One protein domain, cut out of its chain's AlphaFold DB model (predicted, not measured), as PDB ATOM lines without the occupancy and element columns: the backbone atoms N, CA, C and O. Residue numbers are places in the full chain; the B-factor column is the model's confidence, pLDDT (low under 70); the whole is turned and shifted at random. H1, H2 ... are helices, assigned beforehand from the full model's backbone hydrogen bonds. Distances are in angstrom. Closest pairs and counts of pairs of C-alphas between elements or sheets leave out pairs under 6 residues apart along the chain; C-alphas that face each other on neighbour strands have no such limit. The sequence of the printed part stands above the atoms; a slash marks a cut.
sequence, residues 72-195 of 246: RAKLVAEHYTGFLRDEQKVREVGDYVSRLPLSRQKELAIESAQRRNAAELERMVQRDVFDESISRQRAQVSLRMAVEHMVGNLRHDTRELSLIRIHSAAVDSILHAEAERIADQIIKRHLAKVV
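This is residues 72 to 195 of the 246 residues of the protein "Hypothetical protein" of Neobodo designis (UniProt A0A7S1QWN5). One long straight helix, H5, is the spine of the model, and the helical hairpin of H3 and H4 meets it at a slant with its open end and runs off to one side. H2 crosses H5 close to where H3 does, H1 crosses it farther along, and the last residues, 188 to 195, stick out as a free tail. The printed part has 124 residues, with five named helices in the order H1, H2, H3, H4, H5 and no named strand; the class is all helix. It is only just loose, close to compact, with a radius of gyration of the C-alphas of 16.9 A, and its outline is flat, spanning 59 by 42 by 23 A.

The hub is H5, residues 159 to 191, which touches the four other helices; the packing of the helices is mostly crossed. H3, residues 102 to 126, touches H5 with residues 105 to 113 alone, the same way at a steep tilt of 63 degrees; the closest C-alphas, of Ala 109 and Ala 170, are 4.5 A apart. H4, residues 132 to 151, forms a hairpin with H3, opposite ways at a shallow tilt of 27 degrees, closest at the C-alphas of Leu 121 and Ala 139, 5.8 A apart. H4 touches H5 with residues 150 to 151 alone; the closest C-alphas are those of Met 150 and Ser 162, 5.8 A. H2, residues 87 to 98, touches H5 at a steep tilt of 62 degrees, closest at the C-alphas of Gly 94 and Val 171, 5.9 A. H1, residues 72 to 85, touches H5 opposite ways at a steep tilt of 48 degrees, closest at the C-alphas of Val 76 and Ala 179, 5.1 A. H1 and H2 only just touch, only at the corner, with 3 pairs of C-alphas within 8 A, the closest being Phe 83 and Lys 89 at 6.3 A. H1 is apart from H3 and H4, and H2 is apart from H4. In H1, H2, H3, H4 and H5 every O i to N i+4 pair is within hydrogen-bond range.

H5 measures 47.9 A from first to last C-alpha, from C-alpha 159 at (-5.286, -26.711, -27.429) to C-alpha 191 at (-10.181, -54.994, -65.795). H3 measures 36.1 A, H4 28.2 A, H1 20.2 A and H2 16.1 A. H1 begins at C-alpha 72, at (-4.071, -51.901, -55.573).

The two C-alphas farthest apart, of Arg 155 and Val 195, are 60.0 A apart. The printed part has no cut. The links H1 to H2, H2 to H3 and H3 to H4 are tight, and H4 to H5 is short. The mean pLDDT of the printed part is 90.0; residues 152 to 156 and 194 to 195 are under 70.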
ATOM      1  N   ARG A  72      -3.331 -53.047 -56.124       90.75
ATOM      2  CA  ARG A  72      -4.071 -51.901 -55.573       90.75
ATOM      3  C   ARG A  72      -3.245 -51.148 -54.543       90.75
ATOM      4  O   ARG A  72      -3.093 -49.940 -54.655       90.75
ATOM      5  N   ALA A  73      -2.648 -51.866 -53.593       89.31
ATOM      6  CA  ALA A  73      -1.831 -51.267 -52.542       89.31
ATOM      7  C   ALA A  73      -0.642 -50.471 -53.107       89.31
ATOM      8  O   ALA A  73      -0.315 -49.401 -52.596       89.31
ATOM      9  N   LYS A  74      -0.028 -50.957 -54.196       91.62
ATOM     10  CA  LYS A  74       1.081 -50.265 -54.861       91.62
ATOM     11  C   LYS A  74       0.616 -48.969 -55.528       91.62
ATOM     12  O   LYS A  74       1.254 -47.942 -55.327       91.62
ATOM     13  N   LEU A  75      -0.500 -49.008 -56.260       94.19
ATOM     14  CA  LEU A  75      -1.074 -47.818 -56.901       94.19
ATOM     15  C   LEU A  75      -1.486 -46.758 -55.877       94.19
ATOM     16  O   LEU A  75      -1.184 -45.581 -56.056       94.19
ATOM     17  N   VAL A  76      -2.138 -47.171 -54.786       95.25
ATOM     18  CA  VAL A  76      -2.524 -46.257 -53.702       95.25
ATOM     19  C   VAL A  76      -1.291 -45.585 -53.110       95.25
ATOM     20  O   VAL A  76      -1.268 -44.365 -52.985       95.25
ATOM     21  N   ALA A  77      -0.240 -46.351 -52.801       93.81
ATOM     22  CA  ALA A  77       1.000 -45.800 -52.262       93.81
ATOM     23  C   ALA A  77       1.684 -44.825 -53.237       93.81
ATOM     24  O   ALA A  77       2.167 -43.772 -52.823       93.81
ATOM     25  N   GLU A  78       1.709 -45.144 -54.531       95.81
ATOM     26  CA  GLU A  78       2.288 -44.289 -55.570       95.81
ATOM     27  C   GLU A  78       1.539 -42.955 -55.691       95.81
ATOM     28  O   GLU A  78       2.150 -41.895 -55.577       95.81
ATOM     29  N   HIS A  79       0.211 -42.985 -55.825       97.06
ATOM     30  CA  HIS A  79      -0.585 -41.760 -55.918       97.06
ATOM     31  C   HIS A  79      -0.560 -40.946 -54.626       97.06
ATOM     32  O   HIS A  79      -0.398 -39.729 -54.676       97.06
ATOM     33  N   TYR A  80      -0.649 -41.603 -53.470       96.88
ATOM     34  CA  TYR A  80      -0.575 -40.932 -52.178       96.88
ATOM     35  C   TYR A  80       0.774 -40.221 -51.985       96.88
ATOM     36  O   TYR A  80       0.811 -39.044 -51.631       96.88
ATOM     37  N   THR A  81       1.893 -40.890 -52.285       96.56
ATOM     38  CA  THR A  81       3.222 -40.255 -52.218       96.56
ATOM     39  C   THR A  81       3.403 -39.156 -53.263       96.56
ATOM     40  O   THR A  81       4.072 -38.163 -52.976       96.56
ATOM     41  N   GLY A  82       2.784 -39.293 -54.439       97.44
ATOM     42  CA  GLY A  82       2.689 -38.228 -55.436       97.44
ATOM     43  C   GLY A  82       1.979 -36.991 -54.888       97.44
ATOM     44  O   GLY A  82       2.521 -35.893 -54.978       97.44
ATOM     45  N   PHE A  83       0.831 -37.164 -54.231       97.62
ATOM     46  CA  PHE A  83       0.096 -36.057 -53.620       97.62
ATOM     47  C   PHE A  83       0.854 -35.375 -52.490       97.62
ATOM     48  O   PHE A  83       0.818 -34.158 -52.397       97.62
ATOM     49  N   LEU A  84       1.575 -36.129 -51.656       96.06
ATOM     50  CA  LEU A  84       2.391 -35.536 -50.594       96.06
ATOM     51  C   LEU A  84       3.523 -34.646 -51.125       96.06
ATOM     52  O   LEU A  84       3.984 -33.761 -50.410       96.06
ATOM     53  N   ARG A  85       3.997 -34.895 -52.352       97.38
ATOM     54  CA  ARG A  85       5.014 -34.066 -53.017       97.38
ATOM     55  C   ARG A  85       4.412 -32.849 -53.719       97.38
ATOM     56  O   ARG A  85       5.137 -31.901 -53.998       97.38
ATOM     57  N   ASP A  86       3.117 -32.885 -54.013       97.69
ATOM     58  CA  ASP A  86       2.384 -31.786 -54.626       97.69
ATOM     59  C   ASP A  86       1.881 -30.820 -53.542       97.69
ATOM     60  O   ASP A  86       0.807 -30.988 -52.957       97.69
ATOM     61  N   GLU A  87       2.672 -29.779 -53.270       96.75
ATOM     62  CA  GLU A  87       2.331 -28.758 -52.272       96.75
ATOM     63  C   GLU A  87       0.996 -28.063 -52.561       96.75
ATOM     64  O   GLU A  87       0.279 -27.689 -51.628       96.75
ATOM     65  N   GLN A  88       0.639 -27.895 -53.839       97.75
ATOM     66  CA  GLN A  88      -0.620 -27.269 -54.223       97.75
ATOM     67  C   GLN A  88      -1.795 -28.173 -53.850       97.75
ATOM     68  O   GLN A  88      -2.774 -27.689 -53.277       97.75
ATOM     69  N   LYS A  89      -1.684 -29.483 -54.100       97.25
ATOM     70  CA  LYS A  89      -2.719 -30.450 -53.716       97.25
ATOM     71  C   LYS A  89      -2.889 -30.541 -52.204       97.25
ATOM     72  O   LYS A  89      -4.018 -30.538 -51.713       97.25
ATOM     73  N   VAL A  90      -1.784 -30.587 -51.456       97.62
ATOM     74  CA  VAL A  90      -1.826 -30.595 -49.985       97.62
ATOM     75  C   VAL A  90      -2.500 -29.329 -49.459       97.62
ATOM     76  O   VAL A  90      -3.341 -29.419 -48.565       97.62
ATOM     77  N   ARG A  91      -2.193 -28.160 -50.039       97.94
ATOM     78  CA  ARG A  91      -2.826 -26.888 -49.664       97.94
ATOM     79  C   ARG A  91      -4.321 -26.870 -49.977       97.94
ATOM     80  O   ARG A  91      -5.099 -26.515 -49.102       97.94
ATOM     81  N   GLU A  92      -4.730 -27.311 -51.167       98.06
ATOM     82  CA  GLU A  92      -6.144 -27.403 -51.561       98.06
ATOM     83  C   GLU A  92      -6.949 -28.265 -50.574       98.06
ATOM     84  O   GLU A  92      -8.019 -27.869 -50.105       98.06
ATOM     85  N   VAL A  93      -6.416 -29.438 -50.214       98.19
ATOM     86  CA  VAL A  93      -7.062 -30.330 -49.244       98.19
ATOM     87  C   VAL A  93      -7.032 -29.732 -47.837       98.19
ATOM     88  O   VAL A  93      -8.025 -29.837 -47.120       98.19
ATOM     89  N   GLY A  94      -5.949 -29.056 -47.449       97.94
ATOM     90  CA  GLY A  94      -5.863 -28.298 -46.197       97.94
ATOM     91  C   GLY A  94      -6.941 -27.216 -46.086       97.94
ATOM     92  O   GLY A  94      -7.656 -27.142 -45.084       97.94
ATOM     93  N   ASP A  95      -7.139 -26.426 -47.137       98.19
ATOM     94  CA  ASP A  95      -8.178 -25.395 -47.187       98.19
ATOM     95  C   ASP A  95      -9.580 -26.007 -47.106       98.19
ATOM     96  O   ASP A  95     -10.451 -25.488 -46.403       98.19
ATOM     97  N   TYR A  96      -9.799 -27.141 -47.777       98.12
ATOM     98  CA  TYR A  96     -11.049 -27.888 -47.683       98.12
ATOM     99  C   TYR A  96     -11.306 -28.401 -46.257       98.12
ATOM    100  O   TYR A  96     -12.380 -28.156 -45.705       98.12
ATOM    101  N   VAL A  97     -10.320 -29.043 -45.620       97.75
ATOM    102  CA  VAL A  97     -10.433 -29.549 -44.239       97.75
ATOM    103  C   VAL A  97     -10.696 -28.418 -43.252       97.75
ATOM    104  O   VAL A  97     -11.506 -28.585 -42.344       97.75
ATOM    105  N   SER A  98     -10.070 -27.257 -43.444       97.12
ATOM    106  CA  SER A  98     -10.257 -26.084 -42.579       97.12
ATOM    107  C   SER A  98     -11.700 -25.575 -42.561       97.12
ATOM    108  O   SER A  98     -12.129 -24.989 -41.570       97.12
ATOM    109  N   ARG A  99     -12.470 -25.821 -43.629       98.00
ATOM    110  CA  ARG A  99     -13.893 -25.454 -43.724       98.00
ATOM    111  C   ARG A  99     -14.825 -26.492 -43.092       98.00
ATOM    112  O   ARG A  99     -16.004 -26.205 -42.900       98.00
ATOM    113  N   LEU A 100     -14.332 -27.693 -42.782       97.44
ATOM    114  CA  LEU A 100     -15.134 -28.745 -42.161       97.44
ATOM    115  C   LEU A 100     -15.355 -28.466 -40.668       97.44
ATOM    116  O   LEU A 100     -14.452 -27.958 -39.996       97.44
ATOM    117  N   PRO A 101     -16.508 -28.868 -40.102       97.62
ATOM    118  CA  PRO A 101     -16.723 -28.789 -38.663       97.62
ATOM    119  C   PRO A 101     -15.718 -29.676 -37.916       97.62
ATOM    120  O   PRO A 101     -15.336 -30.749 -38.388       97.62
ATOM    121  N   LEU A 102     -15.327 -29.259 -36.706       93.50
ATOM    122  CA  LEU A 102     -14.318 -29.960 -35.902       93.50
ATOM    123  C   LEU A 102     -14.683 -31.429 -35.622       93.50
ATOM    124  O   LEU A 102     -13.794 -32.271 -35.536       93.50
ATOM    125  N   SER A 103     -15.974 -31.755 -35.491       95.25
ATOM    126  CA  SER A 103     -16.445 -33.141 -35.361       95.25
ATOM    127  C   SER A 103     -16.011 -33.994 -36.552       95.25
ATOM    128  O   SER A 103     -15.395 -35.039 -36.362       95.25
ATOM    129  N   ARG A 104     -16.228 -33.499 -37.776       97.31
ATOM    130  CA  ARG A 104     -15.841 -34.205 -38.998       97.31
ATOM    131  C   ARG A 104     -14.326 -34.303 -39.149       97.31
ATOM    132  O   ARG A 104     -13.825 -35.339 -39.570       97.31
ATOM    133  N   GLN A 105     -13.586 -33.262 -38.767       95.69
ATOM    134  CA  GLN A 105     -12.119 -33.323 -38.761       95.69
ATOM    135  C   GLN A 105     -11.606 -34.413 -37.804       95.69
ATOM    136  O   GLN A 105     -10.701 -35.164 -38.154       95.69
ATOM    137  N   LYS A 106     -12.213 -34.552 -36.616       94.38
ATOM    138  CA  LYS A 106     -11.864 -35.613 -35.656       94.38
ATOM    139  C   LYS A 106     -12.152 -37.011 -36.197       94.38
ATOM    140  O   LYS A 106     -11.317 -37.890 -36.026       94.38
ATOM    141  N   GLU A 107     -13.294 -37.215 -36.850       95.56
ATOM    142  CA  GLU A 107     -13.622 -38.496 -37.495       95.56
ATOM    143  C   GLU A 107     -12.562 -38.880 -38.534       95.56
ATOM    144  O   GLU A 107     -11.986 -39.962 -38.451       95.56
ATOM    145  N   LEU A 108     -12.225 -37.958 -39.441       96.69
ATOM    146  CA  LEU A 108     -11.195 -38.181 -40.461       96.69
ATOM    147  C   LEU A 108      -9.816 -38.460 -39.841       96.69
ATOM    148  O   LEU A 108      -9.074 -39.314 -40.328       96.69
ATOM    149  N   ALA A 109      -9.469 -37.773 -38.751       94.81
ATOM    150  CA  ALA A 109      -8.233 -38.026 -38.019       94.81
ATOM    151  C   ALA A 109      -8.204 -39.436 -37.397       94.81
ATOM    152  O   ALA A 109      -7.178 -40.117 -37.450       94.81
ATOM    153  N   ILE A 110      -9.329 -39.901 -36.843       93.56
ATOM    154  CA  ILE A 110      -9.468 -41.261 -36.304       93.56
ATOM    155  C   ILE A 110      -9.345 -42.299 -37.428       93.56
ATOM    156  O   ILE A 110      -8.602 -43.266 -37.263       93.56
ATOM    157  N   GLU A 111      -9.996 -42.084 -38.575       95.31
ATOM    158  CA  GLU A 111      -9.864 -42.946 -39.761       95.31
ATOM    159  C   GLU A 111      -8.399 -43.042 -40.228       95.31
ATOM    160  O   GLU A 111      -7.901 -44.134 -40.515       95.31
ATOM    161  N   SER A 112      -7.670 -41.918 -40.253       95.56
ATOM    162  CA  SER A 112      -6.232 -41.906 -40.562       95.56
ATOM    163  C   SER A 112      -5.437 -42.774 -39.579       95.56
ATOM    164  O   SER A 112      -4.677 -43.649 -40.011       95.56
ATOM    165  N   ALA A 113      -5.647 -42.615 -38.270       92.81
ATOM    166  CA  ALA A 113      -4.939 -43.419 -37.275       92.81
ATOM    167  C   ALA A 113      -5.281 -44.913 -37.364       92.81
ATOM    168  O   ALA A 113      -4.384 -45.752 -37.260       92.81
ATOM    169  N   GLN A 114      -6.548 -45.255 -37.613       93.69
ATOM    170  CA  GLN A 114      -6.982 -46.636 -37.827       93.69
ATOM    171  C   GLN A 114      -6.264 -47.274 -39.017       93.69
ATOM    172  O   GLN A 114      -5.743 -48.381 -38.882       93.69
ATOM    173  N   ARG A 115      -6.158 -46.569 -40.151       93.75
ATOM    174  CA  ARG A 115      -5.423 -47.071 -41.324       93.75
ATOM    175  C   ARG A 115      -3.938 -47.265 -41.048       93.75
ATOM    176  O   ARG A 115      -3.392 -48.303 -41.413       93.75
ATOM    177  N   ARG A 116      -3.278 -46.307 -40.387       90.88
ATOM    178  CA  ARG A 116      -1.855 -46.448 -40.023       90.88
ATOM    179  C   ARG A 116      -1.630 -47.673 -39.144       90.88
ATOM    180  O   ARG A 116      -0.698 -48.429 -39.394       90.88
ATOM    181  N   ASN A 117      -2.513 -47.891 -38.172       91.94
ATOM    182  CA  ASN A 117      -2.446 -49.050 -37.297       91.94
ATOM    183  C   ASN A 117      -2.719 -50.371 -38.035       91.94
ATOM    184  O   ASN A 117      -2.037 -51.360 -37.789       91.94
ATOM    185  N   ALA A 118      -3.673 -50.397 -38.970       90.56
ATOM    186  CA  ALA A 118      -3.919 -51.568 -39.812       90.56
ATOM    187  C   ALA A 118      -2.682 -51.919 -40.658       90.56
ATOM    188  O   ALA A 118      -2.245 -53.067 -40.665       90.56
ATOM    189  N   ALA A 119      -2.051 -50.920 -41.283       89.06
ATOM    190  CA  ALA A 119      -0.812 -51.111 -42.032       89.06
ATOM    191  C   ALA A 119       0.363 -51.546 -41.134       89.06
ATOM    192  O   ALA A 119       1.236 -52.301 -41.560       89.06
ATOM    193  N   GLU A 120       0.416 -51.072 -39.887       88.62
ATOM    194  CA  GLU A 120       1.417 -51.505 -38.912       88.62
ATOM    195  C   GLU A 120       1.204 -52.965 -38.497       88.62
ATOM    196  O   GLU A 120       2.158 -53.742 -38.506       88.62
ATOM    197  N   LEU A 121      -0.042 -53.360 -38.217       89.75
ATOM    198  CA  LEU A 121      -0.420 -54.740 -37.922       89.75
ATOM    199  C   LEU A 121      -0.030 -55.679 -39.068       89.75
ATOM    200  O   LEU A 121       0.626 -56.690 -38.823       89.75
ATOM    201  N   GLU A 122      -0.364 -55.324 -40.311       89.31
ATOM    202  CA  GLU A 122       0.032 -56.097 -41.494       89.31
ATOM    203  C   GLU A 122       1.552 -56.270 -41.573       89.31
ATOM    204  O   GLU A 122       2.036 -57.372 -41.825       89.31
ATOM    205  N   ARG A 123       2.329 -55.215 -41.290       87.81
ATOM    206  CA  ARG A 123       3.799 -55.297 -41.263       87.81
ATOM    207  C   ARG A 123       4.325 -56.174 -40.129       87.81
ATOM    208  O   ARG A 123       5.342 -56.833 -40.325       87.81
ATOM    209  N   MET A 124       3.696 -56.159 -38.951       87.31
ATOM    210  CA  MET A 124       4.100 -57.020 -37.830       87.31
ATOM    211  C   MET A 124       3.854 -58.493 -38.154       87.31
ATOM    212  O   MET A 124       4.747 -59.308 -37.934       87.31
ATOM    213  N   VAL A 125       2.686 -58.798 -38.730       88.50
ATOM    214  CA  VAL A 125       2.310 -60.153 -39.158       88.50
ATOM    215  C   VAL A 125       3.224 -60.633 -40.285       88.50
ATOM    216  O   VAL A 125       3.787 -61.709 -40.185       88.50
ATOM    217  N   GLN A 126       3.467 -59.820 -41.318       88.31
ATOM    218  CA  GLN A 126       4.360 -60.195 -42.428       88.31
ATOM    219  C   GLN A 126       5.808 -60.456 -42.003       88.31
ATOM    220  O   GLN A 126       6.538 -61.160 -42.694       88.31
ATOM    221  N   ARG A 127       6.255 -59.837 -40.908       91.81
ATOM    222  CA  ARG A 127       7.612 -60.006 -40.381       91.81
ATOM    223  C   ARG A 127       7.730 -61.174 -39.396       91.81
ATOM    224  O   ARG A 127       8.829 -61.368 -38.884       91.81
ATOM    225  N   ASP A 128       6.635 -61.882 -39.103       89.38
ATOM    226  CA  ASP A 128       6.558 -62.957 -38.102       89.38
ATOM    227  C   ASP A 128       7.203 -62.568 -36.753       89.38
ATOM    228  O   ASP A 128       7.822 -63.379 -36.068       89.38
ATOM    229  N   VAL A 129       7.097 -61.289 -36.357       81.69
ATOM    230  CA  VAL A 129       7.740 -60.798 -35.118       81.69
ATOM    231  C   VAL A 129       7.012 -61.322 -33.881       81.69
ATOM    232  O   VAL A 129       7.633 -61.568 -32.849       81.69
ATOM    233  N   PHE A 130       5.691 -61.466 -33.979       86.31
ATOM    234  CA  PHE A 130       4.825 -61.953 -32.915       86.31
ATOM    235  C   PHE A 130       3.697 -62.793 -33.503       86.31
ATOM    236  O   PHE A 130       3.286 -62.574 -34.643       86.31
ATOM    237  N   ASP A 131       3.115 -63.655 -32.671       90.81
ATOM    238  CA  ASP A 131       1.848 -64.307 -32.981       90.81
ATOM    239  C   ASP A 131       0.771 -63.272 -33.343       90.81
ATOM    240  O   ASP A 131       0.748 -62.143 -32.833       90.81
ATOM    241  N   GLU A 132      -0.156 -63.660 -34.216       87.00
ATOM    242  CA  GLU A 132      -1.189 -62.763 -34.738       87.00
ATOM    243  C   GLU A 132      -2.042 -62.137 -33.617       87.00
ATOM    244  O   GLU A 132      -2.374 -60.951 -33.668       87.00
ATOM    245  N   SER A 133      -2.348 -62.899 -32.563       90.56
ATOM    246  CA  SER A 133      -3.102 -62.420 -31.395       90.56
ATOM    247  C   SER A 133      -2.365 -61.309 -30.638       90.56
ATOM    248  O   SER A 133      -2.963 -60.280 -30.312       90.56
ATOM    249  N   ILE A 134      -1.058 -61.475 -30.421       91.38
ATOM    250  CA  ILE A 134      -0.192 -60.491 -29.758       91.38
ATOM    251  C   ILE A 134      -0.042 -59.251 -30.643       91.38
ATOM    252  O   ILE A 134      -0.133 -58.125 -30.147       91.38
ATOM    253  N   SER A 135       0.136 -59.441 -31.953       87.75
ATOM    254  CA  SER A 135       0.215 -58.349 -32.927       87.75
ATOM    255  C   SER A 135      -1.063 -57.506 -32.923       87.75
ATOM    256  O   SER A 135      -0.988 -56.281 -32.824       87.75
ATOM    257  N   ARG A 136      -2.245 -58.142 -32.928       89.81
ATOM    258  CA  ARG A 136      -3.543 -57.446 -32.838       89.81
ATOM    259  C   ARG A 136      -3.688 -56.668 -31.533       89.81
ATOM    260  O   ARG A 136      -4.099 -55.510 -31.570       89.81
ATOM    261  N   GLN A 137      -3.335 -57.264 -30.393       91.69
ATOM    262  CA  GLN A 137      -3.414 -56.580 -29.100       91.69
ATOM    263  C   GLN A 137      -2.488 -55.355 -29.059       91.69
ATOM    264  O   GLN A 137      -2.905 -54.277 -28.635       91.69
ATOM    265  N   ARG A 138      -1.247 -55.486 -29.547       90.75
ATOM    266  CA  ARG A 138      -0.291 -54.369 -29.626       90.75
ATOM    267  C   ARG A 138      -0.773 -53.264 -30.557       90.75
ATOM    268  O   ARG A 138      -0.717 -52.098 -30.177       90.75
ATOM    269  N   ALA A 139      -1.301 -53.627 -31.721       87.69
ATOM    270  CA  ALA A 139      -1.904 -52.685 -32.653       87.69
ATOM    271  C   ALA A 139      -3.080 -51.932 -32.001       87.69
ATOM    272  O   ALA A 139      -3.168 -50.711 -32.080       87.69
ATOM    273  N   GLN A 140      -3.976 -52.616 -31.285       91.06
ATOM    274  CA  GLN A 140      -5.090 -51.955 -30.589       91.06
ATOM    275  C   GLN A 140      -4.620 -50.960 -29.520       91.06
ATOM    276  O   GLN A 140      -5.152 -49.852 -29.440       91.06
ATOM    277  N   VAL A 141      -3.607 -51.325 -28.729       92.00
ATOM    278  CA  VAL A 141      -3.001 -50.412 -27.749       92.00
ATOM    279  C   VAL A 141      -2.360 -49.213 -28.455       92.00
ATOM    280  O   VAL A 141      -2.608 -48.080 -28.052       92.00
ATOM    281  N   SER A 142      -1.612 -49.438 -29.541       89.56
ATOM    282  CA  SER A 142      -0.993 -48.379 -30.355       89.56
ATOM    283  C   SER A 142      -2.034 -47.393 -30.897       89.56
ATOM    284  O   SER A 142      -1.898 -46.183 -30.719       89.56
ATOM    285  N   LEU A 143      -3.136 -47.899 -31.462       90.19
ATOM    286  CA  LEU A 143      -4.238 -47.069 -31.953       90.19
ATOM    287  C   LEU A 143      -4.864 -46.227 -30.849       90.19
ATOM    288  O   LEU A 143      -5.088 -45.034 -31.050       90.19
ATOM    289  N   ARG A 144      -5.146 -46.827 -29.689       89.81
ATOM    290  CA  ARG A 144      -5.720 -46.097 -28.559       89.81
ATOM    291  C   ARG A 144      -4.798 -44.960 -28.123       89.81
ATOM    292  O   ARG A 144      -5.257 -43.827 -28.021       89.81
ATOM    293  N   MET A 145      -3.506 -45.242 -27.965       88.75
ATOM    294  CA  MET A 145      -2.502 -44.231 -27.620       88.75
ATOM    295  C   MET A 145      -2.401 -43.135 -28.689       88.75
ATOM    296  O   MET A 145      -2.299 -41.957 -28.352       88.75
ATOM    297  N   ALA A 146      -2.469 -43.488 -29.976       86.88
ATOM    298  CA  ALA A 146      -2.437 -42.527 -31.075       86.88
ATOM    299  C   ALA A 146      -3.668 -41.605 -31.071       86.88
ATOM    300  O   ALA A 146      -3.527 -40.391 -31.208       86.88
ATOM    301  N   VAL A 147      -4.868 -42.159 -30.868       87.69
ATOM    302  CA  VAL A 147      -6.108 -41.376 -30.760       87.69
ATOM    303  C   VAL A 147      -6.075 -40.479 -29.523       87.69
ATOM    304  O   VAL A 147      -6.387 -39.297 -29.634       87.69
ATOM    305  N   GLU A 148      -5.635 -40.992 -28.374       85.81
ATOM    306  CA  GLU A 148      -5.475 -40.202 -27.147       85.81
ATOM    307  C   GLU A 148      -4.464 -39.055 -27.345       85.81
ATOM    308  O   GLU A 148      -4.748 -37.912 -26.982       85.81
ATOM    309  N   HIS A 149      -3.331 -39.306 -28.011       83.12
ATOM    310  CA  HIS A 149      -2.321 -38.289 -28.324       83.12
ATOM    311  C   HIS A 149      -2.800 -37.238 -29.346       83.12
ATOM    312  O   HIS A 149      -2.391 -36.076 -29.285       83.12
ATOM    313  N   MET A 150      -3.660 -37.615 -30.294       82.12
ATOM    314  CA  MET A 150      -4.263 -36.666 -31.240       82.12
ATOM    315  C   MET A 150      -5.362 -35.822 -30.592       82.12
ATOM    316  O   MET A 150      -5.425 -34.617 -30.820       82.12
ATOM    317  N   VAL A 151      -6.247 -36.453 -29.814       75.75
ATOM    318  CA  VAL A 151      -7.486 -35.828 -29.335       75.75
ATOM    319  C   VAL A 151      -7.299 -35.120 -27.998       75.75
ATOM    320  O   VAL A 151      -7.966 -34.110 -27.764       75.75
ATOM    321  N   GLY A 152      -6.406 -35.583 -27.122       62.41
ATOM    322  CA  GLY A 152      -6.246 -34.897 -25.852       62.41
ATOM    323  C   GLY A 152      -5.471 -35.611 -24.763       62.41
ATOM    324  O   GLY A 152      -6.039 -35.882 -23.708       62.41
ATOM    325  N   ASN A 153      -4.146 -35.648 -24.884       60.09
ATOM    326  CA  ASN A 153      -3.318 -35.443 -23.695       60.09
ATOM    327  C   ASN A 153      -3.296 -33.941 -23.331       60.09
ATOM    328  O   ASN A 153      -2.266 -33.274 -23.305       60.09
ATOM    329  N   LEU A 154      -4.489 -33.408 -23.024       52.59
ATOM    330  CA  LEU A 154      -4.752 -32.008 -22.650       52.59
ATOM    331  C   LEU A 154      -4.014 -31.571 -21.374       52.59
ATOM    332  O   LEU A 154      -3.987 -30.389 -21.055       52.59
ATOM    333  N   ARG A 155      -3.436 -32.517 -20.620       54.12
ATOM    334  CA  ARG A 155      -2.602 -32.219 -19.449       54.12
ATOM    335  C   ARG A 155      -1.258 -31.587 -19.815       54.12
ATOM    336  O   ARG A 155      -0.678 -30.918 -18.965       54.12
ATOM    337  N   HIS A 156      -0.762 -31.806 -21.033       61.84
ATOM    338  CA  HIS A 156       0.571 -31.358 -21.451       61.84
ATOM    339  C   HIS A 156       0.588 -30.639 -22.801       61.84
ATOM    340  O   HIS A 156       1.462 -29.805 -23.016       61.84
ATOM    341  N   ASP A 157      -0.368 -30.914 -23.690       71.25
ATOM    342  CA  ASP A 157      -0.467 -30.218 -24.971       71.25
ATOM    343  C   ASP A 157      -1.356 -28.974 -24.883       71.25
ATOM    344  O   ASP A 157      -2.436 -28.989 -24.285       71.25
ATOM    345  N   THR A 158      -0.938 -27.903 -25.558       81.38
ATOM    346  CA  THR A 158      -1.808 -26.751 -25.793       81.38
ATOM    347  C   THR A 158      -2.943 -27.144 -26.741       81.38
ATOM    348  O   THR A 158      -2.787 -27.970 -27.645       81.38
ATOM    349  N   ARG A 159      -4.110 -26.517 -26.562       82.88
ATOM    350  CA  ARG A 159      -5.286 -26.711 -27.429       82.88
ATOM    351  C   ARG A 159      -4.969 -26.496 -28.916       82.88
ATOM    352  O   ARG A 159      -5.586 -27.119 -29.769       82.88
ATOM    353  N   GLU A 160      -4.023 -25.622 -29.229       85.69
ATOM    354  CA  GLU A 160      -3.604 -25.337 -30.602       85.69
ATOM    355  C   GLU A 160      -2.886 -26.530 -31.243       85.69
ATOM    356  O   GLU A 160      -3.188 -26.895 -32.378       85.69
ATOM    357  N   LEU A 161      -1.998 -27.205 -30.503       87.69
ATOM    358  CA  LEU A 161      -1.267 -28.366 -31.014       87.69
ATOM    359  C   LEU A 161      -2.197 -29.542 -31.322       87.69
ATOM    360  O   LEU A 161      -2.012 -30.213 -32.339       87.69
ATOM    361  N   SER A 162      -3.214 -29.786 -30.491       87.69
ATOM    362  CA  SER A 162      -4.191 -30.845 -30.771       87.69
ATOM    363  C   SER A 162      -5.024 -30.533 -32.017       87.69
ATOM    364  O   SER A 162      -5.236 -31.421 -32.841       87.69
ATOM    365  N   LEU A 163      -5.414 -29.271 -32.225       91.06
ATOM    366  CA  LEU A 163      -6.102 -28.845 -33.447       91.06
ATOM    367  C   LEU A 163      -5.229 -29.030 -34.695       91.06
ATOM    368  O   LEU A 163      -5.719 -29.558 -35.691       91.06
ATOM    369  N   ILE A 164      -3.940 -28.684 -34.631       93.06
ATOM    370  CA  ILE A 164      -2.998 -28.892 -35.744       93.06
ATOM    371  C   ILE A 164      -2.853 -30.387 -36.068       93.06
ATOM    372  O   ILE A 164      -2.878 -30.769 -37.238       93.06
ATOM    373  N   ARG A 165      -2.745 -31.255 -35.051       93.56
ATOM    374  CA  ARG A 165      -2.651 -32.713 -35.249       93.56
ATOM    375  C   ARG A 165      -3.919 -33.290 -35.869       93.56
ATOM    376  O   ARG A 165      -3.820 -34.068 -36.814       93.56
ATOM    377  N   ILE A 166      -5.092 -32.896 -35.363       93.94
ATOM    378  CA  ILE A 166      -6.391 -33.305 -35.918       93.94
ATOM    379  C   ILE A 166      -6.489 -32.865 -37.379       93.94
ATOM    380  O   ILE A 166      -6.817 -33.678 -38.239       93.94
ATOM    381  N   HIS A 167      -6.152 -31.609 -37.669       96.06
ATOM    382  CA  HIS A 167      -6.181 -31.067 -39.021       96.06
ATOM    383  C   HIS A 167      -5.255 -31.843 -39.967       96.06
ATOM    384  O   HIS A 167      -5.690 -32.318 -41.013       96.06
ATOM    385  N   SER A 168      -3.994 -32.047 -39.576       96.38
ATOM    386  CA  SER A 168      -3.009 -32.785 -40.373       96.38
ATOM    387  C   SER A 168      -3.431 -34.238 -40.630       96.38
ATOM    388  O   SER A 168      -3.328 -34.716 -41.760       96.38
ATOM    389  N   ALA A 169      -3.965 -34.931 -39.620       96.00
ATOM    390  CA  ALA A 169      -4.473 -36.294 -39.773       96.00
ATOM    391  C   ALA A 169      -5.733 -36.358 -40.659       96.00
ATOM    392  O   ALA A 169      -5.911 -37.313 -41.416       96.00
ATOM    393  N   ALA A 170      -6.590 -35.337 -40.613       97.19
ATOM    394  CA  ALA A 170      -7.748 -35.239 -41.495       97.19
ATOM    395  C   ALA A 170      -7.348 -34.998 -42.962       97.19
ATOM    396  O   ALA A 170      -7.911 -35.637 -43.853       97.19
ATOM    397  N   VAL A 171      -6.352 -34.139 -43.213       98.12
ATOM    398  CA  VAL A 171      -5.776 -33.914 -44.554       98.12
ATOM    399  C   VAL A 171      -5.202 -35.209 -45.119       98.12
ATOM    400  O   VAL A 171      -5.568 -35.608 -46.223       98.12
ATOM    401  N   ASP A 172      -4.372 -35.901 -44.336       97.62
ATOM    402  CA  ASP A 172      -3.842 -37.228 -44.677       97.62
ATOM    403  C   ASP A 172      -4.976 -38.191 -45.062       97.62
ATOM    404  O   ASP A 172      -4.902 -38.888 -46.077       97.62
ATOM    405  N   SER A 173      -6.087 -38.161 -44.314       97.50
ATOM    406  CA  SER A 173      -7.198 -39.063 -44.586       97.50
ATOM    407  C   SER A 173      -7.847 -38.871 -45.950       97.50
ATOM    408  O   SER A 173      -8.129 -39.851 -46.647       97.50
ATOM    409  N   ILE A 174      -8.051 -37.615 -46.342       97.94
ATOM    410  CA  ILE A 174      -8.652 -37.267 -47.630       97.94
ATOM    411  C   ILE A 174      -7.686 -37.558 -48.778       97.94
ATOM    412  O   ILE A 174      -8.109 -38.107 -49.794       97.94
ATOM    413  N   LEU A 175      -6.397 -37.248 -48.617       97.94
ATOM    414  CA  LEU A 175      -5.384 -37.557 -49.631       97.94
ATOM    415  C   LEU A 175      -5.302 -39.060 -49.903       97.94
ATOM    416  O   LEU A 175      -5.251 -39.479 -51.060       97.94
ATOM    417  N   HIS A 176      -5.340 -39.879 -48.851       97.50
ATOM    418  CA  HIS A 176      -5.366 -41.329 -48.998       97.50
ATOM    419  C   HIS A 176      -6.644 -41.812 -49.699       97.50
ATOM    420  O   HIS A 176      -6.571 -42.650 -50.594       97.50
ATOM    421  N   ALA A 177      -7.811 -41.274 -49.334       97.25
ATOM    422  CA  ALA A 177      -9.079 -41.643 -49.967       97.25
ATOM    423  C   ALA A 177      -9.111 -41.290 -51.466       97.25
ATOM    424  O   ALA A 177      -9.600 -42.080 -52.276       97.25
ATOM    425  N   GLU A 178      -8.547 -40.146 -51.869       97.69
ATOM    426  CA  GLU A 178      -8.443 -39.794 -53.290       97.69
ATOM    427  C   GLU A 178      -7.461 -40.718 -54.025       97.69
ATOM    428  O   GLU A 178      -7.730 -41.130 -55.154       97.69
ATOM    429  N   ALA A 179      -6.360 -41.118 -53.378       97.38
ATOM    430  CA  ALA A 179      -5.424 -42.088 -53.946       97.38
ATOM    431  C   ALA A 179      -6.088 -43.459 -54.161       97.38
ATOM    432  O   ALA A 179      -5.903 -44.076 -55.211       97.38
ATOM    433  N   GLU A 180      -6.916 -43.909 -53.214       96.50
ATOM    434  CA  GLU A 180      -7.754 -45.104 -53.365       96.50
ATOM    435  C   GLU A 180      -8.735 -44.977 -54.525       96.50
ATOM    436  O   GLU A 180      -8.810 -45.875 -55.364       96.50
ATOM    437  N   ARG A 181      -9.417 -43.834 -54.643       97.50
ATOM    438  CA  ARG A 181     -10.360 -43.580 -55.735       97.50
ATOM    439  C   ARG A 181      -9.691 -43.670 -57.105       97.50
ATOM    440  O   ARG A 181     -10.255 -44.268 -58.023       97.50
ATOM    441  N   ILE A 182      -8.500 -43.092 -57.256       96.19
ATOM    442  CA  ILE A 182      -7.737 -43.147 -58.509       96.19
ATOM    443  C   ILE A 182      -7.256 -44.572 -58.786       96.19
ATOM    444  O   ILE A 182      -7.423 -45.059 -59.906       96.19
ATOM    445  N   ALA A 183      -6.720 -45.267 -57.780       93.62
ATOM    446  CA  ALA A 183      -6.292 -46.656 -57.923       93.62
ATOM    447  C   ALA A 183      -7.452 -47.560 -58.370       93.62
ATOM    448  O   ALA A 183      -7.299 -48.338 -59.312       93.62
ATOM    449  N   ASP A 184      -8.634 -47.403 -57.772       92.25
ATOM    450  CA  ASP A 184      -9.830 -48.169 -58.126       92.25
ATOM    451  C   ASP A 184     -10.308 -47.852 -59.553       92.25
ATOM    452  O   ASP A 184     -10.701 -48.756 -60.295       92.25
ATOM    453  N   GLN A 185     -10.212 -46.594 -60.000       92.31
ATOM    454  CA  GLN A 185     -10.496 -46.224 -61.392       92.31
ATOM    455  C   GLN A 185      -9.503 -46.849 -62.378       92.31
ATOM    456  O   GLN A 185      -9.914 -47.324 -63.439       92.31
ATOM    457  N   ILE A 186      -8.211 -46.865 -62.043       89.19
ATOM    458  CA  ILE A 186      -7.163 -47.478 -62.865       89.19
ATOM    459  C   ILE A 186      -7.394 -48.985 -62.963       89.19
ATOM    460  O   ILE A 186      -7.435 -49.521 -64.070       89.19
ATOM    461  N   ILE A 187      -7.633 -49.661 -61.838       86.31
ATOM    462  CA  ILE A 187      -7.933 -51.097 -61.807       86.31
ATOM    463  C   ILE A 187      -9.196 -51.392 -62.609       86.31
ATOM    464  O   ILE A 187      -9.181 -52.291 -63.441       86.31
ATOM    465  N   LYS A 188     -10.266 -50.608 -62.439       85.44
ATOM    466  CA  LYS A 188     -11.506 -50.776 -63.209       85.44
ATOM    467  C   LYS A 188     -11.273 -50.618 -64.713       85.44
ATOM    468  O   LYS A 188     -11.809 -51.403 -65.490       85.44
ATOM    469  N   ARG A 189     -10.455 -49.646 -65.135       83.56
ATOM    470  CA  ARG A 189     -10.062 -49.462 -66.546       83.56
ATOM    471  C   ARG A 189      -9.194 -50.607 -67.061       83.56
ATOM    472  O   ARG A 189      -9.348 -50.985 -68.216       83.56
ATOM    473  N   HIS A 190      -8.301 -51.152 -66.235       81.25
ATOM    474  CA  HIS A 190      -7.515 -52.330 -66.596       81.25
ATOM    475  C   HIS A 190      -8.410 -53.557 -66.743       81.25
ATOM    476  O   HIS A 190      -8.377 -54.180 -67.794       81.25
ATOM    477  N   LEU A 191      -9.261 -53.855 -65.758       74.62
ATOM    478  CA  LEU A 191     -10.181 -54.994 -65.795       74.62
ATOM    479  C   LEU A 191     -11.173 -54.910 -66.958       74.62
ATOM    480  O   LEU A 191     -11.447 -55.927 -67.576       74.62
ATOM    481  N   ALA A 192     -11.650 -53.717 -67.320       73.44
ATOM    482  CA  ALA A 192     -12.503 -53.538 -68.497       73.44
ATOM    483  C   ALA A 192     -11.803 -53.886 -69.828       73.44
ATOM    484  O   ALA A 192     -12.480 -54.139 -70.818       73.44
ATOM    485  N   LYS A 193     -10.463 -53.891 -69.863       70.06
ATOM    486  CA  LYS A 193      -9.663 -54.317 -71.023       70.06
ATOM    487  C   LYS A 193      -9.294 -55.801 -70.980       70.06
ATOM    488  O   LYS A 193      -8.811 -56.326 -71.980       70.06
ATOM    489  N   VAL A 194      -9.468 -56.463 -69.835       62.59
ATOM    490  CA  VAL A 194      -9.176 -57.890 -69.682       62.59
ATOM    491  C   VAL A 194     -10.396 -58.684 -70.118       62.59
ATOM    492  O   VAL A 194     -11.419 -58.710 -69.440       62.59
ATOM    493  N   VAL A 195     -10.265 -59.340 -71.262       57.97
ATOM    494  CA  VAL A 195     -11.227 -60.327 -71.742       57.97
ATOM    495  C   VAL A 195     -10.977 -61.644 -70.984       57.97
ATOM    496  O   VAL A 195      -9.820 -62.057 -70.892       57.97
TER     497      VAL A 195